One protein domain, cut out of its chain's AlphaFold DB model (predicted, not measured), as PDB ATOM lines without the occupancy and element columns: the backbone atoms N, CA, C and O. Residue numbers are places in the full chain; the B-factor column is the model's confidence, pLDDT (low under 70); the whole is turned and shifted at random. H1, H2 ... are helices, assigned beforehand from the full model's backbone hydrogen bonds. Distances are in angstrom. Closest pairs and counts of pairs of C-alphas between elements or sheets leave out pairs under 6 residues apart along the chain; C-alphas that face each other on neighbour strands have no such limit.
ATOM      1  N   ARG A 150      26.201  65.892 -33.329       77.81
ATOM      2  CA  ARG A 150      26.806  65.374 -34.558       77.81
ATOM      3  C   ARG A 150      28.322  65.580 -34.657       77.81
ATOM      4  O   ARG A 150      29.016  64.638 -35.035       77.81
ATOM      5  N   ASP A 151      28.827  66.751 -34.286       81.62
ATOM      6  CA  ASP A 151      30.256  67.085 -34.380       81.62
ATOM      7  C   ASP A 151      31.079  66.269 -33.371       81.62
ATOM      8  O   ASP A 151      32.160  65.758 -33.679       81.62
ATOM      9  N   LEU A 152      30.507  66.039 -32.184       83.62
ATOM     10  CA  LEU A 152      31.094  65.169 -31.160       83.62
ATOM     11  C   LEU A 152      31.162  63.709 -31.628       83.62
ATOM     12  O   LEU A 152      32.129  63.003 -31.335       83.62
ATOM     13  N   TRP A 153      30.170  63.238 -32.390       86.56
ATOM     14  CA  TRP A 153      30.185  61.872 -32.919       86.56
ATOM     15  C   TRP A 153      31.191  61.688 -34.050       86.56
ATOM     16  O   TRP A 153      31.759  60.604 -34.144       86.56
ATOM     17  N   GLY A 154      31.438  62.710 -34.876       87.88
ATOM     18  CA  GLY A 154      32.419  62.636 -35.964       87.88
ATOM     19  C   GLY A 154      33.822  62.302 -35.452       87.88
ATOM     20  O   GLY A 154      34.445  61.341 -35.902       87.88
ATOM     21  N   THR A 155      34.284  63.022 -34.430       91.44
ATOM     22  CA  THR A 155      35.607  62.787 -33.819       91.44
ATOM     23  C   THR A 155      35.711  61.408 -33.155       91.44
ATOM     24  O   THR A 155      36.673  60.674 -33.388       91.44
ATOM     25  N   LEU A 156      34.694  60.997 -32.387       94.00
ATOM     26  CA  LEU A 156      34.650  59.666 -31.768       94.00
ATOM     27  C   LEU A 156      34.550  58.530 -32.795       94.00
ATOM     28  O   LEU A 156      35.049  57.431 -32.538       94.00
ATOM     29  N   HIS A 157      33.894  58.777 -33.930       96.25
ATOM     30  CA  HIS A 157      33.757  57.813 -35.014       96.25
ATOM     31  C   HIS A 157      35.100  57.530 -35.678       96.25
ATOM     32  O   HIS A 157      35.487  56.367 -35.761       96.25
ATOM     33  N   HIS A 158      35.848  58.572 -36.056       94.00
ATOM     34  CA  HIS A 158      37.198  58.412 -36.606       94.00
ATOM     35  C   HIS A 158      38.145  57.693 -35.637       94.00
ATOM     36  O   HIS A 158      38.970  56.891 -36.061       94.00
ATOM     37  N   ALA A 159      37.981  57.912 -34.330       95.00
ATOM     38  CA  ALA A 159      38.741  57.205 -33.301       95.00
ATOM     39  C   ALA A 159      38.279  55.751 -33.053       95.00
ATOM     40  O   ALA A 159      38.877  55.060 -32.230       95.00
ATOM     41  N   GLY A 160      37.185  55.294 -33.677       94.31
ATOM     42  CA  GLY A 160      36.606  53.964 -33.452       94.31
ATOM     43  C   GLY A 160      35.998  53.758 -32.057       94.31
ATOM     44  O   GLY A 160      35.752  52.623 -31.657       94.31
ATOM     45  N   LYS A 161      35.761  54.838 -31.298       95.12
ATOM     46  CA  LYS A 161      35.251  54.809 -29.909       95.12
ATOM     47  C   LYS A 161      33.772  55.187 -29.794       95.12
ATOM     48  O   LYS A 161      33.225  55.247 -28.692       95.12
ATOM     49  N   CYS A 162      33.114  55.481 -30.908       96.50
ATOM     50  CA  CYS A 162      31.701  55.831 -30.929       96.50
ATOM     51  C   CYS A 162      30.794  54.615 -30.658       96.50
ATOM     52  O   CYS A 162      31.141  53.479 -30.973       96.50
ATOM     53  N   LYS A 163      29.579  54.860 -30.153       96.00
ATOM     54  CA  LYS A 163      28.545  53.824 -29.994       96.00
ATOM     55  C   LYS A 163      27.599  53.842 -31.199       96.00
ATOM     56  O   LYS A 163      26.932  54.861 -31.385       96.00
ATOM     57  N   PRO A 164      27.512  52.773 -32.012       96.94
ATOM     58  CA  PRO A 164      26.633  52.754 -33.176       96.94
ATOM     59  C   PRO A 164      25.153  52.787 -32.779       96.94
ATOM     60  O   PRO A 164      24.728  52.162 -31.804       96.94
ATOM     61  N   CYS A 165      24.347  53.506 -33.557       96.50
ATOM     62  CA  CYS A 165      22.901  53.529 -33.399       96.50
ATOM     63  C   CYS A 165      22.283  52.251 -33.972       96.50
ATOM     64  O   CYS A 165      22.088  52.117 -35.180       96.50
ATOM     65  N   ILE A 166      21.916  51.326 -33.088       96.31
ATOM     66  CA  ILE A 166      21.289  50.053 -33.474       96.31
ATOM     67  C   ILE A 166      19.989  50.286 -34.251       96.31
ATOM     68  O   ILE A 166      19.722  49.613 -35.241       96.31
ATOM     69  N   PHE A 167      19.191  51.278 -33.856       95.31
ATOM     70  CA  PHE A 167      17.958  51.589 -34.573       95.31
ATOM     71  C   PHE A 167      18.224  52.086 -35.992       95.31
ATOM     72  O   PHE A 167      17.468  51.725 -36.883       95.31
ATOM     73  N   LEU A 168      19.285  52.866 -36.235       95.62
ATOM     74  CA  LEU A 168      19.614  53.300 -37.595       95.62
ATOM     75  C   LEU A 168      20.033  52.114 -38.463       95.62
ATOM     76  O   LEU A 168      19.587  52.027 -39.603       95.62
ATOM     77  N   HIS A 169      20.828  51.191 -37.920       95.06
ATOM     78  CA  HIS A 169      21.226  49.978 -38.635       95.06
ATOM     79  C   HIS A 169      20.009  49.188 -39.151       95.06
ATOM     80  O   HIS A 169      19.993  48.735 -40.293       95.06
ATOM     81  N   HIS A 170      18.943  49.116 -38.350       91.38
ATOM     82  CA  HIS A 170      17.672  48.501 -38.746       91.38
ATOM     83  C   HIS A 170      16.732  49.428 -39.548       91.38
ATOM     84  O   HIS A 170      15.643  49.007 -39.920       91.38
ATOM     85  N   GLY A 171      17.107  50.686 -39.812       92.00
ATOM     86  CA  GLY A 171      16.263  51.668 -40.510       92.00
ATOM     87  C   GLY A 171      15.098  52.215 -39.674       92.00
ATOM     88  O   GLY A 171      14.091  52.651 -40.218       92.00
ATOM     89  N   LEU A 172      15.210  52.162 -38.347       92.56
ATOM     90  CA  LEU A 172      14.145  52.462 -37.383       92.56
ATOM     91  C   LEU A 172      14.409  53.703 -36.523       92.56
ATOM     92  O   LEU A 172      13.605  54.017 -35.641       92.56
ATOM     93  N   CYS A 173      15.548  54.375 -36.698       94.81
ATOM     94  CA  CYS A 173      15.877  55.540 -35.884       94.81
ATOM     95  C   CYS A 173      14.954  56.716 -36.227       94.81
ATOM     96  O   CYS A 173      14.989  57.224 -37.342       94.81
ATOM     97  N   LYS A 174      14.163  57.168 -35.248       93.88
ATOM     98  CA  LYS A 174      13.266  58.329 -35.383       93.88
ATOM     99  C   LYS A 174      13.918  59.654 -34.983       93.88
ATOM    100  O   LYS A 174      13.408  60.706 -35.334       93.88
ATOM    101  N   LEU A 175      15.024  59.603 -34.238       92.75
ATOM    102  CA  LEU A 175      15.675  60.803 -33.701       92.75
ATOM    103  C   LEU A 175      16.491  61.569 -34.750       92.75
ATOM    104  O   LEU A 175      16.838  62.716 -34.512       92.75
ATOM    105  N   GLY A 176      16.821  60.952 -35.891       92.19
ATOM    106  CA  GLY A 176      17.567  61.635 -36.950       92.19
ATOM    107  C   GLY A 176      18.876  62.249 -36.436       92.19
ATOM    108  O   GLY A 176      19.696  61.550 -35.844       92.19
ATOM    109  N   SER A 177      19.061  63.551 -36.654       90.38
ATOM    110  CA  SER A 177      20.231  64.320 -36.201       90.38
ATOM    111  C   SER A 177      20.364  64.433 -34.683       90.38
ATOM    112  O   SER A 177      21.476  64.602 -34.190       90.38
ATOM    113  N   ASP A 178      19.264  64.290 -33.945       91.50
ATOM    114  CA  ASP A 178      19.238  64.448 -32.487       91.50
ATOM    115  C   ASP A 178      19.588  63.142 -31.761       91.50
ATOM    116  O   ASP A 178      19.603  63.063 -30.527       91.50
ATOM    117  N   CYS A 179      19.870  62.073 -32.515       93.81
ATOM    118  CA  CYS A 179      20.276  60.811 -31.931       93.81
ATOM    119  C   CYS A 179      21.633  60.955 -31.231       93.81
ATOM    120  O   CYS A 179      22.633  61.364 -31.816       93.81
ATOM    121  N   ARG A 180      21.694  60.521 -29.971       92.94
ATOM    122  CA  ARG A 180      22.937  60.453 -29.184       92.94
ATOM    123  C   ARG A 180      23.777  59.209 -29.491       92.94
ATOM    124  O   ARG A 180      24.589  58.805 -28.670       92.94
ATOM    125  N   ASN A 181      23.524  58.542 -30.608       95.06
ATOM    126  CA  ASN A 181      24.302  57.396 -31.050       95.06
ATOM    127  C   ASN A 181      24.804  57.671 -32.461       95.06
ATOM    128  O   ASN A 181      24.180  58.386 -33.241       95.06
ATOM    129  N   CYS A 182      25.924  57.053 -32.794       96.06
ATOM    130  CA  CYS A 182      26.604  57.243 -34.055       96.06
ATOM    131  C   CYS A 182      25.756  56.743 -35.232       96.06
ATOM    132  O   CYS A 182      25.285  55.603 -35.233       96.06
ATOM    133  N   HIS A 183      25.570  57.613 -36.225       95.44
ATOM    134  CA  HIS A 183      24.802  57.345 -37.443       95.44
ATOM    135  C   HIS A 183      25.674  56.996 -38.658       95.44
ATOM    136  O   HIS A 183      25.158  56.783 -39.752       95.44
ATOM    137  N   PHE A 184      26.989  56.932 -38.482       94.88
ATOM    138  CA  PHE A 184      27.896  56.482 -39.530       94.88
ATOM    139  C   PHE A 184      27.778  54.966 -39.749       94.88
ATOM    140  O   PHE A 184      27.317  54.223 -38.879       94.88
ATOM    141  N   THR A 185      28.188  54.497 -40.926       95.44
ATOM    142  CA  THR A 185      28.201  53.069 -41.259       95.44
ATOM    143  C   THR A 185      29.229  52.329 -40.409       95.44
ATOM    144  O   THR A 185      30.366  52.771 -40.256       95.44
ATOM    145  N   HIS A 186      28.832  51.182 -39.867       96.62
ATOM    146  CA  HIS A 186      29.675  50.334 -39.032       96.62
ATOM    147  C   HIS A 186      29.598  48.884 -39.498       96.62
ATOM    148  O   HIS A 186      28.586  48.472 -40.059       96.62
ATOM    149  N   SER A 187      30.653  48.109 -39.238       96.31
ATOM    150  CA  SER A 187      30.643  46.666 -39.481       96.31
ATOM    151  C   SER A 187      29.650  45.952 -38.560       96.31
ATOM    152  O   SER A 187      29.414  46.391 -37.427       96.31
ATOM    153  N   GLU A 188      29.109  44.817 -39.010       94.94
ATOM    154  CA  GLU A 188      28.201  44.003 -38.191       94.94
ATOM    155  C   GLU A 188      28.831  43.602 -36.853       94.94
ATOM    156  O   GLU A 188      28.162  43.671 -35.822       94.94
ATOM    157  N   ASP A 189      30.124  43.276 -36.826       96.44
ATOM    158  CA  ASP A 189      30.834  42.909 -35.595       96.44
ATOM    159  C   ASP A 189      30.864  44.048 -34.573       96.44
ATOM    160  O   ASP A 189      30.827  43.823 -33.361       96.44
ATOM    161  N   HIS A 190      30.921  45.303 -35.025       95.62
ATOM    162  CA  HIS A 190      30.843  46.440 -34.114       95.62
ATOM    163  C   HIS A 190      29.435  46.604 -33.535       95.62
ATOM    164  O   HIS A 190      29.279  46.895 -32.351       95.62
ATOM    165  N   ILE A 191      28.410  46.354 -34.344       96.00
ATOM    166  CA  ILE A 191      27.011  46.483 -33.935       96.00
ATOM    167  C   ILE A 191      26.622  45.357 -32.971       96.00
ATOM    168  O   ILE A 191      26.018  45.630 -31.935       96.00
ATOM    169  N   ARG A 192      27.048  44.113 -33.241       94.69
ATOM    170  CA  ARG A 192      26.828  42.941 -32.371       94.69
ATOM    171  C   ARG A 192      27.473  43.093 -30.988       94.69
ATOM    172  O   ARG A 192      26.955  42.554 -30.015       94.69
ATOM    173  N   ARG A 193      28.570  43.855 -30.881       95.50
ATOM    174  CA  ARG A 193      29.227  44.167 -29.597       95.50
ATOM    175  C   ARG A 193      28.428  45.126 -28.716       95.50
ATOM    176  O   ARG A 193      28.653  45.160 -27.505       95.50
ATOM    177  N   VAL A 194      27.499  45.907 -29.273       95.31
ATOM    178  CA  VAL A 194      26.680  46.802 -28.453       95.31
ATOM    179  C   VAL A 194      25.694  45.977 -27.639       95.31
ATOM    180  O   VAL A 194      24.815  45.305 -28.171       95.31
ATOM    181  N   ARG A 195      25.808  46.054 -26.313       95.31
ATOM    182  CA  ARG A 195      24.861  45.400 -25.412       95.31
ATOM    183  C   ARG A 195      23.543  46.170 -25.398       95.31
ATOM    184  O   ARG A 195      23.440  47.241 -24.803       95.31
ATOM    185  N   LEU A 196      22.519  45.599 -26.022       94.50
ATOM    186  CA  LEU A 196      21.167  46.143 -25.972       94.50
ATOM    187  C   LEU A 196      20.547  45.986 -24.580       94.50
ATOM    188  O   LEU A 196      20.734  44.974 -23.897       94.50
ATOM    189  N   SER A 197      19.715  46.956 -24.199       95.00
ATOM    190  CA  SER A 197      18.835  46.802 -23.039       95.00
ATOM    191  C   SER A 197      17.806  45.685 -23.281       95.00
ATOM    192  O   SER A 197      17.479  45.359 -24.426       95.00
ATOM    193  N   ARG A 198      17.257  45.094 -22.206       95.06
ATOM    194  CA  ARG A 198      16.185  44.082 -22.310       95.06
ATOM    195  C   ARG A 198      14.989  44.614 -23.107       95.06
ATOM    196  O   ARG A 198      14.535  43.940 -24.022       95.06
ATOM    197  N   THR A 199      14.546  45.832 -22.809       93.62
ATOM    198  CA  THR A 199      13.417  46.483 -23.488       93.62
ATOM    199  C   THR A 199      13.696  46.718 -24.970       93.62
ATOM    200  O   THR A 199      12.834  46.468 -25.806       93.62
ATOM    201  N   THR A 200      14.913  47.149 -25.319       91.62
ATOM    202  CA  THR A 200      15.305  47.349 -26.722       91.62
ATOM    203  C   THR A 200      15.299  46.033 -27.493       91.62
ATOM    204  O   THR A 200      14.800  46.001 -28.614       91.62
ATOM    205  N   ARG A 201      15.806  44.946 -26.893       94.25
ATOM    206  CA  ARG A 201      15.770  43.611 -27.512       94.25
ATOM    207  C   ARG A 201      14.341  43.156 -27.779       94.25
ATOM    208  O   ARG A 201      14.060  42.732 -28.892       94.25
ATOM    209  N   GLU A 202      13.446  43.308 -26.805       94.75
ATOM    210  CA  GLU A 202      12.044  42.906 -26.974       94.75
ATOM    211  C   GLU A 202      11.335  43.735 -28.050       94.75
ATOM    212  O   GLU A 202      10.635  43.187 -28.895       94.75
ATOM    213  N   CYS A 203      11.580  45.045 -28.095       89.88
ATOM    214  CA  CYS A 203      11.020  45.913 -29.131       89.88
ATOM    215  C   CYS A 203      11.491  45.518 -30.542       89.88
ATOM    216  O   CYS A 203      10.683  45.474 -31.470       89.88
ATOM    217  N   LEU A 204      12.780  45.200 -30.711       89.94
ATOM    218  CA  LEU A 204      13.301  44.717 -31.994       89.94
ATOM    219  C   LEU A 204      12.738  43.337 -32.358       89.94
ATOM    220  O   LEU A 204      12.414  43.125 -33.522       89.94
ATOM    221  N   ARG A 205      12.567  42.439 -31.377       93.38
ATOM    222  CA  ARG A 205      11.975  41.104 -31.565       93.38
ATOM    223  C   ARG A 205      10.535  41.197 -32.071       93.38
ATOM    224  O   ARG A 205      10.243  40.694 -33.149       93.38
ATOM    225  N   LEU A 206       9.680  41.944 -31.367       91.62
ATOM    226  CA  LEU A 206       8.277  42.159 -31.751       91.62
ATOM    227  C   LEU A 206       8.142  42.803 -33.134       91.62
ATOM    228  O   LEU A 206       7.194  42.538 -33.871       91.62
ATOM    229  N   ARG A 207       9.083  43.675 -33.505       87.56
ATOM    230  CA  ARG A 207       9.059  44.307 -34.824       87.56
ATOM    231  C   ARG A 207       9.538  43.378 -35.933       87.56
ATOM    232  O   ARG A 207       8.998  43.456 -37.030       87.56
ATOM    233  N   ALA A 208      10.522  42.525 -35.659       88.62
ATOM    234  CA  ALA A 208      10.949  41.492 -36.594       88.62
ATOM    235  C   ALA A 208       9.803  40.509 -36.884       88.62
ATOM    236  O   ALA A 208       9.559  40.207 -38.047       88.62
ATOM    237  N   GLU A 209       9.050  40.108 -35.853       90.81
ATOM    238  CA  GLU A 209       7.851  39.265 -35.988       90.81
ATOM    239  C   GLU A 209       6.793  39.939 -36.882       90.81
ATOM    240  O   GLU A 209       6.410  39.384 -37.907       90.81
ATOM    241  N   ARG A 210       6.425  41.199 -36.602       88.44
ATOM    242  CA  ARG A 210       5.464  41.947 -37.442       88.44
ATOM    243  C   ARG A 210       5.942  42.171 -38.881       88.44
ATOM    244  O   ARG A 210       5.132  42.247 -39.802       88.44
ATOM    245  N   GLY A 211       7.247  42.353 -39.076       82.00
ATOM    246  CA  GLY A 211       7.838  42.522 -40.404       82.00
ATOM    247  C   GLY A 211       7.768  41.244 -41.240       82.00
ATOM    248  O   GLY A 211       7.507  41.320 -42.441       82.00
ATOM    249  N   ALA A 212       7.952  40.082 -40.605       77.56
ATOM    250  CA  ALA A 212       7.816  38.784 -41.257       77.56
ATOM    251  C   ALA A 212       6.378  38.566 -41.751       77.56
ATOM    252  O   ALA A 212       6.193  38.253 -42.928       77.56
ATOM    253  N   ASP A 213       5.382  38.868 -40.913       73.62
ATOM    254  CA  ASP A 213       3.962  38.740 -41.266       73.62
ATOM    255  C   ASP A 213       3.586  39.606 -42.477       73.62
ATOM    256  O   ASP A 213       2.912  39.144 -43.398       73.62
ATOM    257  N   LEU A 214       4.070  40.856 -42.524       69.00
ATOM    258  CA  LEU A 214       3.834  41.758 -43.657       69.00
ATOM    259  C   LEU A 214       4.480  41.242 -44.944       69.00
ATOM    260  O   LEU A 214       3.842  41.256 -45.996       69.00
ATOM    261  N   SER A 215       5.724  40.760 -44.877       71.75
ATOM    262  CA  SER A 215       6.397  40.202 -46.056       71.75
ATOM    263  C   SER A 215       5.689  38.947 -46.584       71.75
ATOM    264  O   SER A 215       5.527  38.792 -47.796       71.75
ATOM    265  N   GLN A 216       5.178  38.099 -45.685       74.00
ATOM    266  CA  GLN A 216       4.434  36.899 -46.045       74.00
ATOM    267  C   GLN A 216       3.070  37.252 -46.654       74.00
ATOM    268  O   GLN A 216       2.719  36.725 -47.712       74.00
ATOM    269  N   ALA A 217       2.350  38.218 -46.075       70.56
ATOM    270  CA  ALA A 217       1.098  38.725 -46.632       70.56
ATOM    271  C   ALA A 217       1.281  39.334 -48.035       70.56
ATOM    272  O   ALA A 217       0.476  39.071 -48.931       70.56
ATOM    273  N   MET A 218       2.365  40.087 -48.263       73.56
ATOM    274  CA  MET A 218       2.671  40.629 -49.593       73.56
ATOM    275  C   MET A 218       2.991  39.525 -50.608       73.56
ATOM    276  O   MET A 218       2.524  39.603 -51.744       73.56
ATOM    277  N   SER A 219       3.710  38.469 -50.205       75.19
ATOM    278  CA  SER A 219       4.026  37.343 -51.097       75.19
ATOM    279  C   SER A 219       2.788  36.539 -51.524       75.19
ATOM    280  O   SER A 219       2.692  36.106 -52.673       75.19
ATOM    281  N   HIS A 220       1.795  36.397 -50.636       71.44
ATOM    282  CA  HIS A 220       0.542  35.705 -50.951       71.44
ATOM    283  C   HIS A 220      -0.360  36.530 -51.880       71.44
ATOM    284  O   HIS A 220      -1.026  35.968 -52.747       71.44
ATOM    285  N   SER A 221      -0.349  37.860 -51.758       71.69
ATOM    286  CA  SER A 221      -1.162  38.735 -52.609       71.69
ATOM    287  C   SER A 221      -0.688  38.748 -54.070       71.69
ATOM    288  O   SER A 221      -1.511  38.747 -54.985       71.69
ATOM    289  N   THR A 222       0.624  38.664 -54.321       61.31
ATOM    290  CA  THR A 222       1.166  38.663 -55.692       61.31
ATOM    291  C   THR A 222       0.800  37.427 -56.513       61.31
ATOM    292  O   THR A 222       0.750  37.507 -57.739       61.31
ATOM    293  N   PHE A 223       0.487  36.298 -55.874       61.16
ATOM    294  CA  PHE A 223       0.132  35.073 -56.597       61.16
ATOM    295  C   PHE A 223      -1.306  35.074 -57.134       61.16
ATOM    296  O   PHE A 223      -1.612  34.344 -58.074       61.16
TER     297      PHE A 223
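What this domain is: This is residues 150 to 223 of the 231 residues of the protein "Hypothetical protein" of Brandtodinium nutricula (UniProt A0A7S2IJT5). A small body of loops, set with three short helices H1, H2 and H3, has one long helix, H4, running away from it as an arm. Residues 209 to 223 of H4 stick out, and H1 lies at the opposite end of the long axis. The printed part has 74 residues, with four named helices in the order H1, H2, H3, H4 and no named strand; the class is all helix, with 44 residues in named elements. The whole is loose, with a radius of gyration of the C-alphas of 15.5 A, and only just elongated, spanning 50 by 25 by 23 A.

How they stand to each other: H1, residues 150 to 158, is apart from H2, residues 166 to 169. H2 and H3, residues 188 to 192, are close but not clearly touching: their closest C-alphas, those of Ile 166 and Ile 191, are 6.8 A apart. H4, residues 198 to 223, is apart from H1, H2 and H3, and H1 is apart from H3. In H3 every O i to N i+4 pair is within hydrogen-bond range; in H1 4 of 5 are and in H4 21 of 22, while H2 is too short for such a pair.

Where its parts are: H1 begins at C-alpha 150 (26.806, 65.374, -34.558) and is 12.7 A long from first to last C-alpha. H2 measures 5.2 A and H3 6.1 A in the same way. H4 runs 38.9 A, from C-alpha 198 (16.185, 44.082, -22.310) to C-alpha 223 (0.132, 35.073, -56.597).

The domain as a whole: The two C-alphas farthest apart, those of Thr 155 and Phe 223, are 50.5 A apart. Without residues 209 to 223, which stand free, the body spans 34 by 23 by 16 A. The link from H2 to H3, residues 170 to 187, is long, that from H1 to H2 short, and that from H3 to H4 tight. The printed part has no cut. Its mean pLDDT is 89.3, with residues 214, 222 and 223 under 70.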